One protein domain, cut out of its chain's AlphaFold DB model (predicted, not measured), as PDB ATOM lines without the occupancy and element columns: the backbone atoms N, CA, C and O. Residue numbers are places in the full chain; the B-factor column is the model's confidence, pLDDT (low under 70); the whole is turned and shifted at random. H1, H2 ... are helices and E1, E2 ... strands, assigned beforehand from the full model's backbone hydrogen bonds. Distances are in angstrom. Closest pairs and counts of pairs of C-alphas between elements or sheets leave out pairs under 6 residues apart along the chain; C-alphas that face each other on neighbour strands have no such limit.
ATOM      1  N   LEU A   2     147.737 115.287 127.395       27.39
ATOM      2  CA  LEU A   2     147.496 114.286 128.451       27.39
ATOM      3  C   LEU A   2     147.865 112.899 127.896       27.39
ATOM      4  O   LEU A   2     147.086 112.333 127.132       27.39
ATOM      5  N   THR A   3     149.048 112.374 128.214       36.41
ATOM      6  CA  THR A   3     149.425 111.005 127.829       36.41
ATOM      7  C   THR A   3     148.728 110.043 128.783       36.41
ATOM      8  O   THR A   3     149.163 109.848 129.912       36.41
ATOM      9  N   VAL A   4     147.594 109.482 128.364       36.53
ATOM     10  CA  VAL A   4     146.909 108.423 129.112       36.53
ATOM     11  C   VAL A   4     147.402 107.090 128.568       36.53
ATOM     12  O   VAL A   4     147.051 106.723 127.449       36.53
ATOM     13  N   VAL A   5     148.195 106.356 129.349       38.41
ATOM     14  CA  VAL A   5     148.542 104.976 129.003       38.41
ATOM     15  C   VAL A   5     147.367 104.104 129.443       38.41
ATOM     16  O   VAL A   5     147.181 103.792 130.622       38.41
ATOM     17  N   ALA A   6     146.497 103.792 128.485       33.69
ATOM     18  CA  ALA A   6     145.309 102.973 128.679       33.69
ATOM     19  C   ALA A   6     145.498 101.602 128.023       33.69
ATOM     20  O   ALA A   6     145.685 101.528 126.812       33.69
ATOM     21  N   SER A   7     145.347 100.512 128.778       34.03
ATOM     22  CA  SER A   7     144.917  99.234 128.195       34.03
ATOM     23  C   SER A   7     143.417  99.035 128.469       34.03
ATOM     24  O   SER A   7     142.858  99.597 129.415       34.03
ATOM     25  N   MET A   8     142.703  98.336 127.585       27.52
ATOM     26  CA  MET A   8     141.247  98.127 127.670       27.52
ATOM     27  C   MET A   8     140.896  96.786 128.343       27.52
ATOM     28  O   MET A   8     141.698  95.864 128.314       27.52
ATOM     29  N   PHE A   9     139.669  96.691 128.888       29.36
ATOM     30  CA  PHE A   9     139.049  95.552 129.609       29.36
ATOM     31  C   PHE A   9     139.535  95.328 131.054       29.36
ATOM     32  O   PHE A   9     140.538  94.675 131.299       29.36
ATOM     33  N   GLY A  10     138.828  95.892 132.047       37.75
ATOM     34  CA  GLY A  10     139.159  95.727 133.482       37.75
ATOM     35  C   GLY A  10     140.467  96.394 133.941       37.75
ATOM     36  O   GLY A  10     140.771  96.408 135.130       37.75
ATOM     37  N   ALA A  11     141.212  96.975 133.006       53.03
ATOM     38  CA  ALA A  11     142.512  97.582 133.217       53.03
ATOM     39  C   ALA A  11     142.456  98.945 133.927       53.03
ATOM     40  O   ALA A  11     141.512  99.734 133.775       53.03
ATOM     41  N   GLN A  12     143.503  99.208 134.705       50.78
ATOM     42  CA  GLN A  12     143.779 100.496 135.327       50.78
ATOM     43  C   GLN A  12     144.502 101.407 134.321       50.78
ATOM     44  O   GLN A  12     145.326 100.944 133.539       50.78
ATOM     45  N   LEU A  13     144.174 102.694 134.335       56.25
ATOM     46  CA  LEU A  13     144.769 103.738 133.507       56.25
ATOM     47  C   LEU A  13     145.918 104.393 134.262       56.25
ATOM     48  O   LEU A  13     145.736 104.797 135.411       56.25
ATOM     49  N   ASP A  14     147.056 104.587 133.617       53.56
ATOM     50  CA  ASP A  14     147.984 105.620 134.061       53.56
ATOM     51  C   ASP A  14     147.590 106.939 133.392       53.56
ATOM     52  O   ASP A  14     147.581 107.062 132.165       53.56
ATOM     53  N   ALA A  15     147.173 107.910 134.203       57.00
ATOM     54  CA  ALA A  15     146.863 109.242 133.717       57.00
ATOM     55  C   ALA A  15     148.130 110.096 133.813       57.00
ATOM     56  O   ALA A  15     148.521 110.508 134.902       57.00
ATOM     57  N   GLY A  16     148.763 110.397 132.683       53.59
ATOM     58  CA  GLY A  16     149.873 111.337 132.617       53.59
ATOM     59  C   GLY A  16     149.399 112.728 132.236       53.59
ATOM     60  O   GLY A  16     148.652 112.908 131.277       53.59
ATOM     61  N   ALA A  17     149.846 113.733 132.979       50.53
ATOM     62  CA  ALA A  17     149.594 115.124 132.649       50.53
ATOM     63  C   ALA A  17     150.895 115.930 132.694       50.53
ATOM     64  O   ALA A  17     151.769 115.697 133.532       50.53
ATOM     65  N   GLU A  18     151.006 116.927 131.814       49.72
ATOM     66  CA  GLU A  18     152.025 117.980 131.887       49.72
ATOM     67  C   GLU A  18     151.738 118.844 133.127       49.72
ATOM     68  O   GLU A  18     151.128 119.911 133.070       49.72
ATOM     69  N   LEU A  19     152.083 118.316 134.300       52.03
ATOM     70  CA  LEU A  19     151.755 118.879 135.612       52.03
ATOM     71  C   LEU A  19     152.879 119.730 136.195       52.03
ATOM     72  O   LEU A  19     152.786 120.177 137.331       52.03
ATOM     73  N   LEU A  20     153.926 120.025 135.426       48.22
ATOM     74  CA  LEU A  20     155.024 120.866 135.906       48.22
ATOM     75  C   LEU A  20     154.608 122.323 136.149       48.22
ATOM     76  O   LEU A  20     155.227 123.005 136.961       48.22
ATOM     77  N   GLN A  21     153.523 122.779 135.520       46.66
ATOM     78  CA  GLN A  21     152.898 124.078 135.802       46.66
ATOM     79  C   GLN A  21     151.837 124.002 136.915       46.66
ATOM     80  O   GLN A  21     151.178 124.996 137.216       46.66
ATOM     81  N   ALA A  22     151.627 122.832 137.531       52.53
ATOM     82  CA  ALA A  22     150.632 122.685 138.578       52.53
ATOM     83  C   ALA A  22     151.080 123.407 139.851       52.53
ATOM     84  O   ALA A  22     152.032 122.996 140.507       52.53
ATOM     85  N   ASN A  23     150.379 124.468 140.237       59.22
ATOM     86  CA  ASN A  23     150.536 125.085 141.549       59.22
ATOM     87  C   ASN A  23     149.487 124.492 142.491       59.22
ATOM     88  O   ASN A  23     148.389 125.024 142.652       59.22
ATOM     89  N   CYS A  24     149.813 123.334 143.068       60.41
ATOM     90  CA  CYS A  24     149.004 122.737 144.121       60.41
ATOM     91  C   CYS A  24     149.551 123.164 145.482       60.41
ATOM     92  O   CYS A  24     150.733 123.000 145.755       60.41
ATOM     93  N   ILE A  25     148.687 123.688 146.347       63.28
ATOM     94  CA  ILE A  25     149.009 123.919 147.755       63.28
ATOM     95  C   ILE A  25     148.332 122.801 148.540       63.28
ATOM     96  O   ILE A  25     147.156 122.517 148.328       63.28
ATOM     97  N   ARG A  26     149.060 122.166 149.461       60.16
ATOM     98  CA  ARG A  26     148.616 120.970 150.199       60.16
ATOM     99  C   ARG A  26     147.246 121.110 150.888       60.16
ATOM    100  O   ARG A  26     146.586 120.100 151.098       60.16
ATOM    101  N   SER A  27     146.828 122.330 151.222       55.56
ATOM    102  CA  SER A  27     145.584 122.663 151.932       55.56
ATOM    103  C   SER A  27     144.668 123.638 151.179       55.56
ATOM    104  O   SER A  27     143.752 124.193 151.780       55.56
ATOM    105  N   ALA A  28     144.913 123.889 149.889       59.31
ATOM    106  CA  ALA A  28     144.075 124.762 149.066       59.31
ATOM    107  C   ALA A  28     143.748 124.094 147.720       59.31
ATOM    108  O   ALA A  28     144.421 123.136 147.333       59.31
ATOM    109  N   PRO A  29     142.723 124.569 146.986       64.19
ATOM    110  CA  PRO A  29     142.422 124.054 145.657       64.19
ATOM    111  C   PRO A  29     143.655 124.126 144.755       64.19
ATOM    112  O   PRO A  29     144.274 125.183 144.625       64.19
ATOM    113  N   CYS A  30     144.018 123.010 144.120       68.19
ATOM    114  CA  CYS A  30     145.083 123.043 143.131       68.19
ATOM    115  C   CYS A  30     144.617 123.855 141.917       68.19
ATOM    116  O   CYS A  30     143.621 123.503 141.282       68.19
ATOM    117  N   SER A  31     145.340 124.921 141.567       68.94
ATOM    118  CA  SER A  31     145.000 125.781 140.421       68.94
ATOM    119  C   SER A  31     145.361 125.156 139.069       68.94
ATOM    120  O   SER A  31     145.157 125.759 138.020       68.94
ATOM    121  N   SER A  32     145.882 123.927 139.071       72.31
ATOM    122  CA  SER A  32     146.158 123.183 137.851       72.31
ATOM    123  C   SER A  32     144.877 122.649 137.222       72.31
ATOM    124  O   SER A  32     144.249 121.737 137.769       72.31
ATOM    125  N   ASN A  33     144.563 123.131 136.018       71.75
ATOM    126  CA  ASN A  33     143.480 122.590 135.193       71.75
ATOM    127  C   ASN A  33     143.599 121.066 135.033       71.75
ATOM    128  O   ASN A  33     142.610 120.358 135.160       71.75
ATOM    129  N   ASN A  34     144.816 120.542 134.869       73.88
ATOM    130  CA  ASN A  34     145.056 119.108 134.703       73.88
ATOM    131  C   ASN A  34     144.701 118.291 135.961       73.88
ATOM    132  O   ASN A  34     144.079 117.234 135.848       73.88
ATOM    133  N   VAL A  35     145.035 118.777 137.166       78.25
ATOM    134  CA  VAL A  35     144.646 118.098 138.420       78.25
ATOM    135  C   VAL A  35     143.132 118.152 138.616       78.25
ATOM    136  O   VAL A  35     142.529 117.160 139.021       78.25
ATOM    137  N   GLN A  36     142.494 119.274 138.281       80.94
ATOM    138  CA  GLN A  36     141.035 119.408 138.356       80.94
ATOM    139  C   GLN A  36     140.320 118.493 137.350       80.94
ATOM    140  O   GLN A  36     139.320 117.850 137.692       80.94
ATOM    141  N   THR A  37     140.852 118.363 136.131       82.00
ATOM    142  CA  THR A  37     140.373 117.400 135.133       82.00
ATOM    143  C   THR A  37     140.506 115.975 135.654       82.00
ATOM    144  O   THR A  37     139.534 115.220 135.592       82.00
ATOM    145  N   PHE A  38     141.654 115.618 136.242       83.25
ATOM    146  CA  PHE A  38     141.838 114.312 136.871       83.25
ATOM    147  C   PHE A  38     140.811 114.071 137.981       83.25
ATOM    148  O   PHE A  38     140.163 113.033 137.981       83.25
ATOM    149  N   GLN A  39     140.580 115.028 138.884       83.62
ATOM    150  CA  GLN A  39     139.576 114.882 139.945       83.62
ATOM    151  C   GLN A  39     138.154 114.719 139.401       83.62
ATOM    152  O   GLN A  39     137.372 113.929 139.931       83.62
ATOM    153  N   THR A  40     137.810 115.451 138.344       85.50
ATOM    154  CA  THR A  40     136.507 115.335 137.678       85.50
ATOM    155  C   THR A  40     136.333 113.942 137.078       85.50
ATOM    156  O   THR A  40     135.306 113.295 137.289       85.50
ATOM    157  N   ALA A  41     137.361 113.443 136.393       83.62
ATOM    158  CA  ALA A  41     137.362 112.107 135.819       83.62
ATOM    159  C   ALA A  41     137.346 111.018 136.911       83.62
ATOM    160  O   ALA A  41     136.546 110.090 136.837       83.62
ATOM    161  N   PHE A  42     138.123 111.189 137.982       84.69
ATOM    162  CA  PHE A  42     138.144 110.319 139.158       84.69
ATOM    163  C   PHE A  42     136.759 110.190 139.798       84.69
ATOM    164  O   PHE A  42     136.313 109.079 140.078       84.69
ATOM    165  N   LYS A  43     136.045 111.308 139.985       87.06
ATOM    166  CA  LYS A  43     134.670 111.307 140.514       87.06
ATOM    167  C   LYS A  43     133.683 110.631 139.562       87.06
ATOM    168  O   LYS A  43     132.786 109.935 140.022       87.06
ATOM    169  N   LYS A  44     133.847 110.823 138.250       87.38
ATOM    170  CA  LYS A  44     132.944 110.279 137.226       87.38
ATOM    171  C   LYS A  44     133.129 108.776 136.991       87.38
ATOM    172  O   LYS A  44     132.145 108.068 136.814       87.38
ATOM    173  N   PHE A  45     134.372 108.301 136.950       84.88
ATOM    174  CA  PHE A  45     134.719 106.938 136.523       84.88
ATOM    175  C   PHE A  45     135.196 106.032 137.666       84.88
ATOM    176  O   PHE A  45     135.302 104.820 137.487       84.88
ATOM    177  N   GLY A  46     135.444 106.602 138.847       83.44
ATOM    178  CA  GLY A  46     135.818 105.878 140.054       83.44
ATOM    179  C   GLY A  46     137.319 105.608 140.188       83.44
ATOM    180  O   GLY A  46     138.060 105.463 139.217       83.44
ATOM    181  N   ALA A  47     137.762 105.481 141.442       76.12
ATOM    182  CA  ALA A  47     139.172 105.344 141.809       76.12
ATOM    183  C   ALA A  47     139.870 104.130 141.184       76.12
ATOM    184  O   ALA A  47     141.027 104.212 140.785       76.12
ATOM    185  N   LYS A  48     139.152 103.005 141.068       77.38
ATOM    186  CA  LYS A  48     139.693 101.735 140.559       77.38
ATOM    187  C   LYS A  48     140.145 101.812 139.103       77.38
ATOM    188  O   LYS A  48     140.838 100.912 138.644       77.38
ATOM    189  N   ARG A  49     139.745 102.861 138.380       78.25
ATOM    190  CA  ARG A  49     140.112 103.064 136.985       78.25
ATOM    191  C   ARG A  49     141.518 103.636 136.818       78.25
ATOM    192  O   ARG A  49     141.989 103.618 135.694       78.25
ATOM    193  N   TYR A  50     142.191 104.099 137.876       79.69
ATOM    194  CA  TYR A  50     143.489 104.780 137.780       79.69
ATOM    195  C   TYR A  50     144.584 104.043 138.567       79.69
ATOM    196  O   TYR A  50     144.474 103.899 139.783       79.69
ATOM    197  N   ALA A  51     145.642 103.606 137.879       77.94
ATOM    198  CA  ALA A  51     146.848 103.001 138.454       77.94
ATOM    199  C   ALA A  51     147.744 104.053 139.123       77.94
ATOM    200  O   ALA A  51     148.404 103.775 140.122       77.94
ATOM    201  N   GLY A  52     147.736 105.277 138.594       82.62
ATOM    202  CA  GLY A  52     148.488 106.395 139.135       82.62
ATOM    203  C   GLY A  52     148.291 107.676 138.325       82.62
ATOM    204  O   GLY A  52     147.570 107.695 137.325       82.62
ATOM    205  N   LEU A  53     148.898 108.749 138.825       84.81
ATOM    206  CA  LEU A  53     148.972 110.059 138.193       84.81
ATOM    207  C   LEU A  53     150.447 110.417 137.971       84.81
ATOM    208  O   LEU A  53     151.184 110.633 138.939       84.81
ATOM    209  N   THR A  54     150.858 110.501 136.709       84.31
ATOM    210  CA  THR A  54     152.237 110.843 136.335       84.31
ATOM    211  C   THR A  54     152.443 112.361 136.291       84.31
ATOM    212  O   THR A  54     151.691 113.089 135.636       84.31
ATOM    213  N   ILE A  55     153.497 112.837 136.957       82.94
ATOM    214  CA  ILE A  55     153.988 114.218 136.973       82.94
ATOM    215  C   ILE A  55     155.235 114.307 136.102       82.94
ATOM    216  O   ILE A  55     156.347 114.018 136.544       82.94
ATOM    217  N   GLY A  56     155.041 114.751 134.866       73.25
ATOM    218  CA  GLY A  56     156.125 114.889 133.904       73.25
ATOM    219  C   GLY A  56     156.644 113.548 133.370       73.25
ATOM    220  O   GLY A  56     156.682 112.541 134.072       73.25
ATOM    221  N   ILE A  57     157.033 113.559 132.094       72.81
ATOM    222  CA  ILE A  57     157.633 112.427 131.392       72.81
ATOM    223  C   ILE A  57     158.911 112.925 130.712       72.81
ATOM    224  O   ILE A  57     158.860 113.908 129.976       72.81
ATOM    225  N   ASN A  58     160.055 112.285 130.972       69.62
ATOM    226  CA  ASN A  58     161.348 112.570 130.323       69.62
ATOM    227  C   ASN A  58     161.788 114.049 130.356       69.62
ATOM    228  O   ASN A  58     162.495 114.517 129.464       69.62
ATOM    229  N   TYR A  59     161.396 114.809 131.382       68.81
ATOM    230  CA  TYR A  59     161.730 116.230 131.456       68.81
ATOM    231  C   TYR A  59     163.202 116.447 131.805       68.81
ATOM    232  O   TYR A  59     163.594 116.378 132.965       68.81
ATOM    233  N   MET A  60     163.999 116.756 130.783       63.84
ATOM    234  CA  MET A  60     165.430 117.067 130.906       63.84
ATOM    235  C   MET A  60     165.710 118.545 131.219       63.84
ATOM    236  O   MET A  60     166.801 118.880 131.666       63.84
ATOM    237  N   ASN A  61     164.729 119.432 131.016       70.62
ATOM    238  CA  ASN A  61     164.897 120.884 131.185       70.62
ATOM    239  C   ASN A  61     164.550 121.386 132.599       70.62
ATOM    240  O   ASN A  61     164.480 122.591 132.826       70.62
ATOM    241  N   HIS A  62     164.253 120.486 133.538       73.50
ATOM    242  CA  HIS A  62     163.876 120.808 134.915       73.50
ATOM    243  C   HIS A  62     164.808 120.069 135.877       73.50
ATOM    244  O   HIS A  62     165.216 118.940 135.603       73.50
ATOM    245  N   SER A  63     165.130 120.679 137.021       85.88
ATOM    246  CA  SER A  63     165.871 119.971 138.066       85.88
ATOM    247  C   SER A  63     165.019 118.842 138.652       85.88
ATOM    248  O   SER A  63     163.794 118.946 138.760       85.88
ATOM    249  N   VAL A  64     165.683 117.769 139.081       86.69
ATOM    250  CA  VAL A  64     165.037 116.642 139.773       86.69
ATOM    251  C   VAL A  64     164.293 117.118 141.023       86.69
ATOM    252  O   VAL A  64     163.178 116.678 141.285       86.69
ATOM    253  N   GLU A  65     164.868 118.076 141.749       87.62
ATOM    254  CA  GLU A  65     164.239 118.703 142.912       87.62
ATOM    255  C   GLU A  65     162.890 119.348 142.565       87.62
ATOM    256  O   GLU A  65     161.892 119.081 143.234       87.62
ATOM    257  N   ASN A  66     162.819 120.115 141.471       85.12
ATOM    258  CA  ASN A  66     161.577 120.757 141.039       85.12
ATOM    259  C   ASN A  66     160.502 119.734 140.650       85.12
ATOM    260  O   ASN A  66     159.326 119.922 140.965       85.12
ATOM    261  N   ILE A  67     160.888 118.642 139.984       84.81
ATOM    262  CA  ILE A  67     159.960 117.561 139.619       84.81
ATOM    263  C   ILE A  67     159.388 116.909 140.885       84.81
ATOM    264  O   ILE A  67     158.173 116.749 141.010       84.81
ATOM    265  N   LEU A  68     160.245 116.585 141.855       88.19
ATOM    266  CA  LEU A  68     159.835 115.937 143.101       88.19
ATOM    267  C   LEU A  68     159.011 116.857 144.003       88.19
ATOM    268  O   LEU A  68     158.067 116.389 144.640       88.19
ATOM    269  N   ALA A  69     159.304 118.159 144.022       87.44
ATOM    270  CA  ALA A  69     158.460 119.143 144.689       87.44
ATOM    271  C   ALA A  69     157.028 119.092 144.129       87.44
ATOM    272  O   ALA A  69     156.075 118.956 144.893       87.44
ATOM    273  N   LYS A  70     156.870 119.057 142.799       84.44
ATOM    274  CA  LYS A  70     155.550 118.937 142.156       84.44
ATOM    275  C   LYS A  70     154.863 117.600 142.424       84.44
ATOM    276  O   LYS A  70     153.658 117.585 142.674       84.44
ATOM    277  N   VAL A  71     155.607 116.492 142.431       87.94
ATOM    278  CA  VAL A  71     155.085 115.185 142.870       87.94
ATOM    279  C   VAL A  71     154.516 115.283 144.283       87.94
ATOM    280  O   VAL A  71     153.381 114.866 144.516       87.94
ATOM    281  N   ASN A  72     155.260 115.880 145.213       89.88
ATOM    282  CA  ASN A  72     154.844 116.013 146.606       89.88
ATOM    283  C   ASN A  72     153.656 116.966 146.785       89.88
ATOM    284  O   ASN A  72     152.748 116.648 147.555       89.88
ATOM    285  N   ASP A  73     153.617 118.079 146.052       87.62
ATOM    286  CA  ASP A  73     152.510 119.038 146.074       87.62
ATOM    287  C   ASP A  73     151.202 118.389 145.606       87.62
ATOM    288  O   ASP A  73     150.182 118.441 146.302       87.62
ATOM    289  N   VAL A  74     151.232 117.721 144.444       86.56
ATOM    290  CA  VAL A  74     150.058 117.038 143.881       86.56
ATOM    291  C   VAL A  74     149.628 115.892 144.789       86.56
ATOM    292  O   VAL A  74     148.446 115.775 145.114       86.56
ATOM    293  N   LYS A  75     150.576 115.076 145.263       89.94
ATOM    294  CA  LYS A  75     150.299 113.989 146.208       89.94
ATOM    295  C   LYS A  75     149.658 114.514 147.487       89.94
ATOM    296  O   LYS A  75     148.634 113.986 147.914       89.94
ATOM    297  N   GLY A  76     150.223 115.560 148.082       90.00
ATOM    298  CA  GLY A  76     149.713 116.186 149.297       90.00
ATOM    299  C   GLY A  76     148.282 116.690 149.124       90.00
ATOM    300  O   GLY A  76     147.425 116.381 149.954       90.00
ATOM    301  N   TYR A  77     148.010 117.387 148.020       87.94
ATOM    302  CA  TYR A  77     146.666 117.841 147.672       87.94
ATOM    303  C   TYR A  77     145.685 116.674 147.483       87.94
ATOM    304  O   TYR A  77     144.615 116.676 148.089       87.94
ATOM    305  N   LEU A  78     146.051 115.640 146.711       87.88
ATOM    306  CA  LEU A  78     145.198 114.462 146.512       87.88
ATOM    307  C   LEU A  78     144.862 113.770 147.838       87.88
ATOM    308  O   LEU A  78     143.711 113.392 148.053       87.88
ATOM    309  N   ARG A  79     145.819 113.663 148.767       91.56
ATOM    310  CA  ARG A  79     145.549 113.112 150.105       91.56
ATOM    311  C   ARG A  79     144.610 114.003 150.923       91.56
ATOM    312  O   ARG A  79     143.717 113.469 151.571       91.56
ATOM    313  N   CYS A  80     144.748 115.330 150.849       88.50
ATOM    314  CA  CYS A  80     143.856 116.276 151.534       88.50
ATOM    315  C   CYS A  80     142.387 116.127 151.104       88.50
ATOM    316  O   CYS A  80     141.480 116.311 151.910       88.50
ATOM    317  N   VAL A  81     142.145 115.775 149.841       86.50
ATOM    318  CA  VAL A  81     140.799 115.620 149.258       86.50
ATOM    319  C   VAL A  81     140.324 114.161 149.206       86.50
ATOM    320  O   VAL A  81     139.388 113.843 148.475       86.50
ATOM    321  N   GLY A  82     140.964 113.263 149.963       88.69
ATOM    322  CA  GLY A  82     140.548 111.863 150.105       88.69
ATOM    323  C   GLY A  82     140.870 110.958 148.908       88.69
ATOM    324  O   GLY A  82     140.334 109.857 148.806       88.69
ATOM    325  N   VAL A  83     141.742 111.392 147.996       87.88
ATOM    326  CA  VAL A  83     142.176 110.610 146.832       87.88
ATOM    327  C   VAL A  83     143.491 109.896 147.146       87.88
ATOM    328  O   VAL A  83     144.529 110.521 147.371       87.88
ATOM    329  N   ALA A  84     143.453 108.562 147.131       90.06
ATOM    330  CA  ALA A  84     144.591 107.692 147.440       90.06
ATOM    331  C   ALA A  84     145.420 107.264 146.211       90.06
ATOM    332  O   ALA A  84     146.402 106.543 146.375       90.06
ATOM    333  N   THR A  85     145.064 107.710 144.999       86.75
ATOM    334  CA  THR A  85     145.789 107.370 143.761       86.75
ATOM    335  C   THR A  85     147.293 107.659 143.908       86.75
ATOM    336  O   THR A  85     147.648 108.717 144.452       86.75
ATOM    337  N   PRO A  86     148.177 106.728 143.492       88.75
ATOM    338  CA  PRO A  86     149.619 106.949 143.482       88.75
ATOM    339  C   PRO A  86     150.018 108.144 142.615       88.75
ATOM    340  O   PRO A  86     149.411 108.380 141.573       88.75
ATOM    341  N   VAL A  87     151.047 108.879 143.030       88.31
ATOM    342  CA  VAL A  87     151.625 109.989 142.262       88.31
ATOM    343  C   VAL A  87     153.106 109.724 142.046       88.31
ATOM    344  O   VAL A  87     153.843 109.419 142.990       88.31
ATOM    345  N   PHE A  88     153.543 109.827 140.798       87.69
ATOM    346  CA  PHE A  88     154.899 109.467 140.407       87.69
ATOM    347  C   PHE A  88     155.382 110.286 139.214       87.69
ATOM    348  O   PHE A  88     154.683 111.180 138.756       87.69
ATOM    349  N   THR A  89     156.596 110.024 138.742       88.69
ATOM    350  CA  THR A  89     157.178 110.649 137.550       88.69
ATOM    351  C   THR A  89     157.833 109.572 136.689       88.69
ATOM    352  O   THR A  89     158.314 108.576 137.237       88.69
ATOM    353  N   ALA A  90     157.820 109.748 135.366       89.38
ATOM    354  CA  ALA A  90     158.386 108.792 134.421       89.38
ATOM    355  C   ALA A  90     159.599 109.385 133.698       89.38
ATOM    356  O   ALA A  90     159.570 110.522 133.224       89.38
TER     357      ALA A  90
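AT A GLANCE: This is residues 2 to 90 of the 224 residues of an uncharacterized protein of Sphaerobolus stellatus (strain SS14) (UniProt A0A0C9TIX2). A small, strongly twisted sheet of three parallel strands, in the order E1, E2, E3, has two helices, H1 and H2, over one face, making two layers. Before E1 the backbone folds back, with residues 4 to 5 paired antiparallel to residues 14 to 15, and after E1 a long loop leads to H1. The 89 printed residues hold two named helices and three named strands, in the order E1, H1, E2, H2, E3, of mixed class. The whole is compact, with a radius of gyration of the C-alphas of 12.4 A and spans of 37 by 29 by 18 A.

HOW THE PARTS SIT: E1, residues 13 to 17, is an edge strand, parallel to the inner strand E2, residues 50 to 57, at 29 degrees; N 51 and O 13 are 2.7 A apart, within hydrogen-bond range. E3, residues 87 to 90, is the other edge strand, parallel to E2 at 48 degrees, with N 55 and O 88 2.7 A apart. H1, residues 33 to 45, is on the sheet; its closest C-alphas to E1 are those of Asn 34 and Ala 17, 6.4 A apart. H2, residues 64 to 80, is on the sheet at a height of 8.2 A, over E3 and along the strands, at 18 degrees to E3 on the local plane; the closest C-alphas are those of Lys 75 and Val 87, 5.8 A apart. H1 and H2 are close but not clearly touching, the closest C-alphas being those of Val 35 and Val 74, 7.8 A apart. E1, H1, E2 and E2, H2, E3 are strand-helix-strand units, parallel neighbour strands with a helix between, each with a right-handed crossover. In H1 and H2 every O i to N i+4 pair is within hydrogen-bond range.

IN THESE COORDINATES: E1 begins at C-alpha 13, (144.769, 103.738, 133.507), and measures 12.4 A. H1 measures 18.0 A, E2 17.3 A and H2 24.2 A. E3, 10.4 A, ends at C-alpha 90, (158.386, 108.792, 134.421).

THE WHOLE: The C-alphas farthest apart are those of Phe 9 and Ser 63, 37.2 A. The printed part has no cut. The link from E1 to H1, residues 18 to 32, is long. The mean pLDDT of the printed part is 71.7; residues 2 to 31 and 58 to 60 are under 70.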